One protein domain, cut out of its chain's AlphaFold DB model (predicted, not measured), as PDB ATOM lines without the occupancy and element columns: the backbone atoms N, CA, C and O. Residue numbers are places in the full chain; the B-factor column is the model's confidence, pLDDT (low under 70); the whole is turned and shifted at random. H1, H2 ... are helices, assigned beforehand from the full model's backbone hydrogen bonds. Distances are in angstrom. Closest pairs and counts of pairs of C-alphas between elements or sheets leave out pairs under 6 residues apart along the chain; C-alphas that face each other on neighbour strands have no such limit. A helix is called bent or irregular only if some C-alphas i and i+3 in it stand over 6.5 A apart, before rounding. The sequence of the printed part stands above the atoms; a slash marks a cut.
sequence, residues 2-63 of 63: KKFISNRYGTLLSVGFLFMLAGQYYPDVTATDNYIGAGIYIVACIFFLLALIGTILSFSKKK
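This is residues 2 to 63 of the 63 residues of an uncharacterized protein of Flavobacteriaceae bacterium (UniProt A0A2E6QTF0). Two long helices lie side by side as a helical hairpin, H2 nearly straight and H1 kinked near residue 9, with its first residues folded over towards the later part of H2. A loop of residues 25 to 34 joins them at one end of the rod. The printed part has 62 residues with two named helices, H1 then H2, and no named strand; the class is all helix. It is loose, with a radius of gyration of the C-alphas of 14.3 A, and spans 49 by 16 by 14 A.

H2, the longest helix, holds residues 35 to 60 and measures 37.3 A, from C-alpha 35 at (122.907, 88.688, 137.828) to C-alpha 60 at (123.587, 75.002, 172.508). H1 holds residues 2 to 24 and measures 30.8 A, beginning with C-alpha 2 at (123.852, 68.779, 162.008). H1 is irregular: C-alphas 7 and 10 are 8.0 A apart, and it has a kink of 69 degrees near residue 9.

H2 and H1 touch, and their closest C-alphas, those of Gly 54 and Ser 6, are 4.2 A apart. They form a helical hairpin, running opposite ways at a shallow tilt of 29 degrees. Every O i to N i+4 pair is within hydrogen-bond range in H2, and 17 of 19 are in H1.

The C-alphas farthest apart, those of Thr 30 and Lys 63, are 49.0 A apart. The printed part has no cut, and the link from H1 to H2 is short. Confidence is low, with pLDDT under 70, at residues 2 to 7, 26 to 34 and 61 to 63.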
ATOM      1  N   LYS A   2     123.592  67.917 160.821       57.56
ATOM      2  CA  LYS A   2     123.852  68.779 162.008       57.56
ATOM      3  C   LYS A   2     125.292  68.723 162.571       57.56
ATOM      4  O   LYS A   2     125.867  69.764 162.858       57.56
ATOM      5  N   LYS A   3     125.906  67.532 162.690       63.78
ATOM      6  CA  LYS A   3     127.309  67.371 163.152       63.78
ATOM      7  C   LYS A   3     128.337  67.996 162.199       63.78
ATOM      8  O   LYS A   3     129.344  68.516 162.654       63.78
ATOM      9  N   PHE A   4     128.079  67.943 160.893       65.38
ATOM     10  CA  PHE A   4     129.000  68.450 159.877       65.38
ATOM     11  C   PHE A   4     129.066  69.980 159.924       65.38
ATOM     12  O   PHE A   4     130.144  70.554 160.016       65.38
ATOM     13  N   ILE A   5     127.895  70.616 159.983       64.44
ATOM     14  CA  ILE A   5     127.747  72.072 160.066       64.44
ATOM     15  C   ILE A   5     128.319  72.609 161.393       64.44
ATOM     16  O   ILE A   5     129.045  73.597 161.397       64.44
ATOM     17  N   SER A   6     128.087  71.910 162.510       64.62
ATOM     18  CA  SER A   6     128.609  72.298 163.833       64.62
ATOM     19  C   SER A   6     130.131  72.160 163.988       64.62
ATOM     20  O   SER A   6     130.691  72.856 164.824       64.62
ATOM     21  N   ASN A   7     130.805  71.290 163.226       69.25
ATOM     22  CA  ASN A   7     132.269  71.126 163.304       69.25
ATOM     23  C   ASN A   7     133.029  71.906 162.223       69.25
ATOM     24  O   ASN A   7     134.235  72.094 162.344       69.25
ATOM     25  N   ARG A   8     132.353  72.320 161.146       76.00
ATOM     26  CA  ARG A   8     132.971  72.965 159.975       76.00
ATOM     27  C   ARG A   8     132.501  74.413 159.773       76.00
ATOM     28  O   ARG A   8     132.780  74.984 158.725       76.00
ATOM     29  N   TYR A   9     131.816  75.024 160.748       75.38
ATOM     30  CA  TYR A   9     131.293  76.396 160.623       75.38
ATOM     31  C   TYR A   9     132.384  77.431 160.301       75.38
ATOM     32  O   TYR A   9     132.133  78.334 159.514       75.38
ATOM     33  N   GLY A  10     133.614  77.259 160.804       78.06
ATOM     34  CA  GLY A  10     134.750  78.115 160.434       78.06
ATOM     35  C   GLY A  10     135.140  78.009 158.951       78.06
ATOM     36  O   GLY A  10     135.438  79.014 158.308       78.06
ATOM     37  N   THR A  11     135.069  76.807 158.371       81.62
ATOM     38  CA  THR A  11     135.279  76.599 156.929       81.62
ATOM     39  C   THR A  11     134.143  77.219 156.117       81.62
ATOM     40  O   THR A  11     134.405  77.858 155.106       81.62
ATOM     41  N   LEU A  12     132.894  77.089 156.580       82.50
ATOM     42  CA  LEU A  12     131.728  77.712 155.941       82.50
ATOM     43  C   LEU A  12     131.826  79.250 155.949       82.50
ATOM     44  O   LEU A  12     131.548  79.866 154.926       82.50
ATOM     45  N   LEU A  13     132.298  79.856 157.049       84.88
ATOM     46  CA  LEU A  13     132.596  81.296 157.111       84.88
ATOM     47  C   LEU A  13     133.681  81.699 156.115       84.88
ATOM     48  O   LEU A  13     133.515  82.675 155.392       84.88
ATOM     49  N   SER A  14     134.778  80.940 156.062       85.38
ATOM     50  CA  SER A  14     135.906  81.242 155.171       85.38
ATOM     51  C   SER A  14     135.487  81.181 153.699       85.38
ATOM     52  O   SER A  14     135.824  82.066 152.919       85.38
ATOM     53  N   VAL A  15     134.697  80.170 153.325       86.88
ATOM     54  CA  VAL A  15     134.153  80.024 151.968       86.88
ATOM     55  C   VAL A  15     133.166  81.150 151.645       86.88
ATOM     56  O   VAL A  15     133.278  81.758 150.585       86.88
ATOM     57  N   GLY A  16     132.250  81.486 152.559       83.06
ATOM     58  CA  GLY A  16     131.331  82.618 152.383       83.06
ATOM     59  C   GLY A  16     132.062  83.952 152.203       83.06
ATOM     60  O   GLY A  16     131.699  84.743 151.336       83.06
ATOM     61  N   PHE A  17     133.147  84.167 152.950       85.38
ATOM     62  CA  PHE A  17     133.991  85.353 152.822       85.38
ATOM     63  C   PHE A  17     134.714  85.416 151.470       85.38
ATOM     64  O   PHE A  17     134.732  86.468 150.838       85.38
ATOM     65  N   LEU A  18     135.240  84.290 150.976       87.69
ATOM     66  CA  LEU A  18     135.836  84.215 149.637       87.69
ATOM     67  C   LEU A  18     134.818  84.526 148.535       87.69
ATOM     68  O   LEU A  18     135.150  85.243 147.595       87.69
ATOM     69  N   PHE A  19     133.579  84.042 148.660       84.06
ATOM     70  CA  PHE A  19     132.514  84.392 147.717       84.06
ATOM     71  C   PHE A  19     132.138  85.873 147.799       84.06
ATOM     72  O   PHE A  19     131.956  86.501 146.764       84.06
ATOM     73  N   MET A  20     132.083  86.462 148.992       84.31
ATOM     74  CA  MET A  20     131.831  87.898 149.142       84.31
ATOM     75  C   MET A  20     132.937  88.743 148.485       84.31
ATOM     76  O   MET A  20     132.630  89.684 147.755       84.31
ATOM     77  N   LEU A  21     134.208  88.371 148.670       85.12
ATOM     78  CA  LEU A  21     135.332  89.003 147.971       85.12
ATOM     79  C   LEU A  21     135.242  88.807 146.454       85.12
ATOM     80  O   LEU A  21     135.477  89.747 145.703       85.12
ATOM     81  N   ALA A  22     134.869  87.611 145.991       81.81
ATOM     82  CA  ALA A  22     134.661  87.345 144.570       81.81
ATOM     83  C   ALA A  22     133.530  88.206 143.985       81.81
ATOM     84  O   ALA A  22     133.663  88.699 142.870       81.81
ATOM     85  N   GLY A  23     132.455  88.441 144.744       72.88
ATOM     86  CA  GLY A  23     131.353  89.324 144.353       72.88
ATOM     87  C   GLY A  23     131.798  90.776 144.174       72.88
ATOM     88  O   GLY A  23     131.325  91.452 143.266       72.88
ATOM     89  N   GLN A  24     132.774  91.235 144.962       75.06
ATOM     90  CA  GLN A  24     133.338  92.582 144.833       75.06
ATOM     91  C   GLN A  24     134.101  92.789 143.510       75.06
ATOM     92  O   GLN A  24     134.150  93.910 143.004       75.06
ATOM     93  N   TYR A  25     134.668  91.729 142.921       76.44
ATOM     94  CA  TYR A  25     135.318  91.792 141.602       76.44
ATOM     95  C   TYR A  25     134.329  91.920 140.434       76.44
ATOM     96  O   TYR A  25     134.762  92.150 139.306       76.44
ATOM     97  N   TYR A  26     133.022  91.821 140.693       69.00
ATOM     98  CA  TYR A  26     131.957  92.132 139.741       69.00
ATOM     99  C   TYR A  26     131.291  93.459 140.141       69.00
ATOM    100  O   TYR A  26     130.187  93.436 140.687       69.00
ATOM    101  N   PRO A  27     131.954  94.615 139.927       61.25
ATOM    102  CA  PRO A  27     131.432  95.911 140.344       61.25
ATOM    103  C   PRO A  27     130.099  96.235 139.656       61.25
ATOM    104  O   PRO A  27     129.892  95.906 138.489       61.25
ATOM    105  N   ASP A  28     129.222  96.932 140.385       60.94
ATOM    106  CA  ASP A  28     127.852  97.342 140.019       60.94
ATOM    107  C   ASP A  28     127.760  98.358 138.862       60.94
ATOM    108  O   ASP A  28     126.836  99.168 138.793       60.94
ATOM    109  N   VAL A  29     128.711  98.351 137.926       55.66
ATOM    110  CA  VAL A  29     128.754  99.307 136.806       55.66
ATOM    111  C   VAL A  29     127.547  99.139 135.866       55.66
ATOM    112  O   VAL A  29     127.208 100.046 135.114       55.66
ATOM    113  N   THR A  30     126.843  98.010 135.967       53.56
ATOM    114  CA  THR A  30     125.555  97.726 135.325       53.56
ATOM    115  C   THR A  30     124.570  97.173 136.361       53.56
ATOM    116  O   THR A  30     124.186  96.005 136.331       53.56
ATOM    117  N   ALA A  31     124.159  98.015 137.313       54.81
ATOM    118  CA  ALA A  31     123.273  97.677 138.439       54.81
ATOM    119  C   ALA A  31     121.903  97.049 138.068       54.81
ATOM    120  O   ALA A  31     121.148  96.660 138.955       54.81
ATOM    121  N   THR A  32     121.564  96.927 136.780       54.72
ATOM    122  CA  THR A  32     120.329  96.285 136.298       54.72
ATOM    123  C   THR A  32     120.556  94.877 135.716       54.72
ATOM    124  O   THR A  32     119.611  94.096 135.697       54.72
ATOM    125  N   ASP A  33     121.795  94.503 135.355       56.19
ATOM    126  CA  ASP A  33     122.113  93.237 134.657       56.19
ATOM    127  C   ASP A  33     123.193  92.378 135.341       56.19
ATOM    128  O   ASP A  33     123.587  91.326 134.829       56.19
ATOM    129  N   ASN A  34     123.693  92.779 136.515       68.38
ATOM    130  CA  ASN A  34     124.735  92.032 137.225       68.38
ATOM    131  C   ASN A  34     124.177  90.820 138.004       68.38
ATOM    132  O   ASN A  34     124.397  90.650 139.207       68.38
ATOM    133  N   TYR A  35     123.455  89.943 137.301       72.56
ATOM    134  CA  TYR A  35     122.907  88.688 137.828       72.56
ATOM    135  C   TYR A  35     123.998  87.752 138.366       72.56
ATOM    136  O   TYR A  35     123.745  86.948 139.263       72.56
ATOM    137  N   ILE A  36     125.220  87.873 137.840       76.31
ATOM    138  CA  ILE A  36     126.378  87.076 138.252       76.31
ATOM    139  C   ILE A  36     126.863  87.525 139.633       76.31
ATOM    140  O   ILE A  36     126.953  86.693 140.537       76.31
ATOM    141  N   GLY A  37     127.099  88.827 139.832       77.19
ATOM    142  CA  GLY A  37     127.441  89.379 141.143       77.19
ATOM    143  C   GLY A  37     126.357  89.080 142.183       77.19
ATOM    144  O   GLY A  37     126.653  88.547 143.253       77.19
ATOM    145  N   ALA A  38     125.086  89.302 141.832       80.50
ATOM    146  CA  ALA A  38     123.950  88.971 142.692       80.50
ATOM    147  C   ALA A  38     123.911  87.476 143.069       80.50
ATOM    148  O   ALA A  38     123.728  87.140 144.240       80.50
ATOM    149  N   GLY A  39     124.147  86.571 142.112       80.38
ATOM    150  CA  GLY A  39     124.234  85.131 142.360       80.38
ATOM    151  C   GLY A  39     125.364  84.762 143.323       80.38
ATOM    152  O   GLY A  39     125.158  83.970 144.245       80.38
ATOM    153  N   ILE A  40     126.535  85.383 143.172       84.44
ATOM    154  CA  ILE A  40     127.684  85.185 144.067       84.44
ATOM    155  C   ILE A  40     127.352  85.642 145.496       84.44
ATOM    156  O   ILE A  40     127.624  84.910 146.452       84.44
ATOM    157  N   TYR A  41     126.702  86.798 145.656       83.38
ATOM    158  CA  TYR A  41     126.276  87.281 146.972       83.38
ATOM    159  C   TYR A  41     125.200  86.396 147.608       83.38
ATOM    160  O   TYR A  41     125.279  86.122 148.805       83.38
ATOM    161  N   ILE A  42     124.234  85.892 146.833       87.44
ATOM    162  CA  ILE A  42     123.219  84.945 147.329       87.44
ATOM    163  C   ILE A  42     123.893  83.680 147.870       87.44
ATOM    164  O   ILE A  42     123.589  83.242 148.984       87.44
ATOM    165  N   VAL A  43     124.848  83.120 147.124       88.06
ATOM    166  CA  VAL A  43     125.602  81.931 147.547       88.06
ATOM    167  C   VAL A  43     126.416  82.220 148.811       88.06
ATOM    168  O   VAL A  43     126.349  81.438 149.764       88.06
ATOM    169  N   ALA A  44     127.116  83.357 148.875       86.38
ATOM    170  CA  ALA A  44     127.831  83.787 150.079       86.38
ATOM    171  C   ALA A  44     126.893  83.867 151.297       86.38
ATOM    172  O   ALA A  44     127.212  83.355 152.373       86.38
ATOM    173  N   CYS A  45     125.703  84.442 151.114       89.06
ATOM    174  CA  CYS A  45     124.702  84.613 152.163       89.06
ATOM    175  C   CYS A  45     124.191  83.264 152.705       89.06
ATOM    176  O   CYS A  45     124.079  83.079 153.919       89.06
ATOM    177  N   ILE A  46     123.975  82.276 151.829       90.31
ATOM    178  CA  ILE A  46     123.610  80.906 152.229       90.31
ATOM    179  C   ILE A  46     124.720  80.268 153.079       90.31
ATOM    180  O   ILE A  46     124.432  79.664 154.117       90.31
ATOM    181  N   PHE A  47     125.989  80.426 152.690       88.38
ATOM    182  CA  PHE A  47     127.122  79.918 153.471       88.38
ATOM    183  C   PHE A  47     127.218  80.573 154.852       88.38
ATOM    184  O   PHE A  47     127.430  79.870 155.847       88.38
ATOM    185  N   PHE A  48     126.992  81.885 154.937       88.12
ATOM    186  CA  PHE A  48     126.947  82.600 156.213       88.12
ATOM    187  C   PHE A  48     125.798  82.129 157.106       88.12
ATOM    188  O   PHE A  48     126.022  81.883 158.291       88.12
ATOM    189  N   LEU A  49     124.597  81.917 156.560       89.62
ATOM    190  CA  LEU A  49     123.463  81.375 157.317       89.62
ATOM    191  C   LEU A  49     123.748  79.968 157.852       89.62
ATOM    192  O   LEU A  49     123.478  79.680 159.020       89.62
ATOM    193  N   LEU A  50     124.343  79.092 157.039       86.38
ATOM    194  CA  LEU A  50     124.734  77.752 157.479       86.38
ATOM    195  C   LEU A  50     125.808  77.801 158.572       86.38
ATOM    196  O   LEU A  50     125.736  77.038 159.540       86.38
ATOM    197  N   ALA A  51     126.778  78.709 158.456       85.00
ATOM    198  CA  ALA A  51     127.788  78.917 159.483       85.00
ATOM    199  C   ALA A  51     127.198  79.475 160.787       85.00
ATOM    200  O   ALA A  51     127.554  79.003 161.872       85.00
ATOM    201  N   LEU A  52     126.261  80.424 160.696       86.38
ATOM    202  CA  LEU A  52     125.537  80.981 161.838       86.38
ATOM    203  C   LEU A  52     124.751  79.883 162.564       86.38
ATOM    204  O   LEU A  52     124.913  79.704 163.771       86.38
ATOM    205  N   ILE A  53     123.970  79.086 161.828       87.38
ATOM    206  CA  ILE A  53     123.222  77.949 162.385       87.38
ATOM    207  C   ILE A  53     124.183  76.943 163.036       87.38
ATOM    208  O   ILE A  53     123.911  76.448 164.131       87.38
ATOM    209  N   GLY A  54     125.326  76.656 162.405       82.38
ATOM    210  CA  GLY A  54     126.361  75.791 162.974       82.38
ATOM    211  C   GLY A  54     126.949  76.309 164.277       82.38
ATOM    212  O   GLY A  54     127.124  75.534 165.218       82.38
ATOM    213  N   THR A  55     127.183  77.615 164.348       82.81
ATOM    214  CA  THR A  55     127.687  78.297 165.542       82.81
ATOM    215  C   THR A  55     126.656  78.224 166.667       82.81
ATOM    216  O   THR A  55     126.975  77.739 167.751       82.81
ATOM    217  N   ILE A  56     125.397  78.586 166.396       84.62
ATOM    218  CA  ILE A  56     124.295  78.516 167.372       84.62
ATOM    219  C   ILE A  56     124.128  77.084 167.903       84.62
ATOM    220  O   ILE A  56     124.066  76.871 169.114       84.62
ATOM    221  N   LEU A  57     124.127  76.078 167.022       81.44
ATOM    222  CA  LEU A  57     124.031  74.668 167.419       81.44
ATOM    223  C   LEU A  57     125.232  74.197 168.252       81.44
ATOM    224  O   LEU A  57     125.057  73.379 169.158       81.44
ATOM    225  N   SER A  58     126.437  74.691 167.958       76.06
ATOM    226  CA  SER A  58     127.639  74.382 168.737       76.06
ATOM    227  C   SER A  58     127.583  74.999 170.136       76.06
ATOM    228  O   SER A  58     128.030  74.363 171.090       76.06
ATOM    229  N   PHE A  59     127.037  76.209 170.275       76.56
ATOM    230  CA  PHE A  59     126.844  76.856 171.575       76.56
ATOM    231  C   PHE A  59     125.768  76.149 172.409       76.56
ATOM    232  O   PHE A  59     126.003  75.882 173.586       76.56
ATOM    233  N   SER A  60     124.645  75.747 171.805       74.06
ATOM    234  CA  SER A  60     123.587  75.002 172.508       74.06
ATOM    235  C   SER A  60     124.020  73.616 172.993       74.06
ATOM    236  O   SER A  60     123.421  73.097 173.924       74.06
ATOM    237  N   LYS A  61     125.049  73.011 172.385       63.03
ATOM    238  CA  LYS A  61     125.624  71.724 172.817       63.03
ATOM    239  C   LYS A  61     126.653  71.823 173.944       63.03
ATOM    240  O   LYS A  61     127.046  70.790 174.471       63.03
ATOM    241  N   LYS A  62     127.154  73.026 174.242       55.88
ATOM    242  CA  LYS A  62     128.088  73.262 175.355       55.88
ATOM    243  C   LYS A  62     127.375  73.488 176.698       55.88
ATOM    244  O   LYS A  62     128.066  73.581 177.706       55.88
ATOM    245  N   LYS A  63     126.041  73.598 176.700       46.78
ATOM    246  CA  LYS A  63     125.182  73.513 177.891       46.78
ATOM    247  C   LYS A  63     124.784  72.064 178.136       46.78
ATOM    248  O   LYS A  63     124.665  71.717 179.326       46.78
TER     249      LYS A  63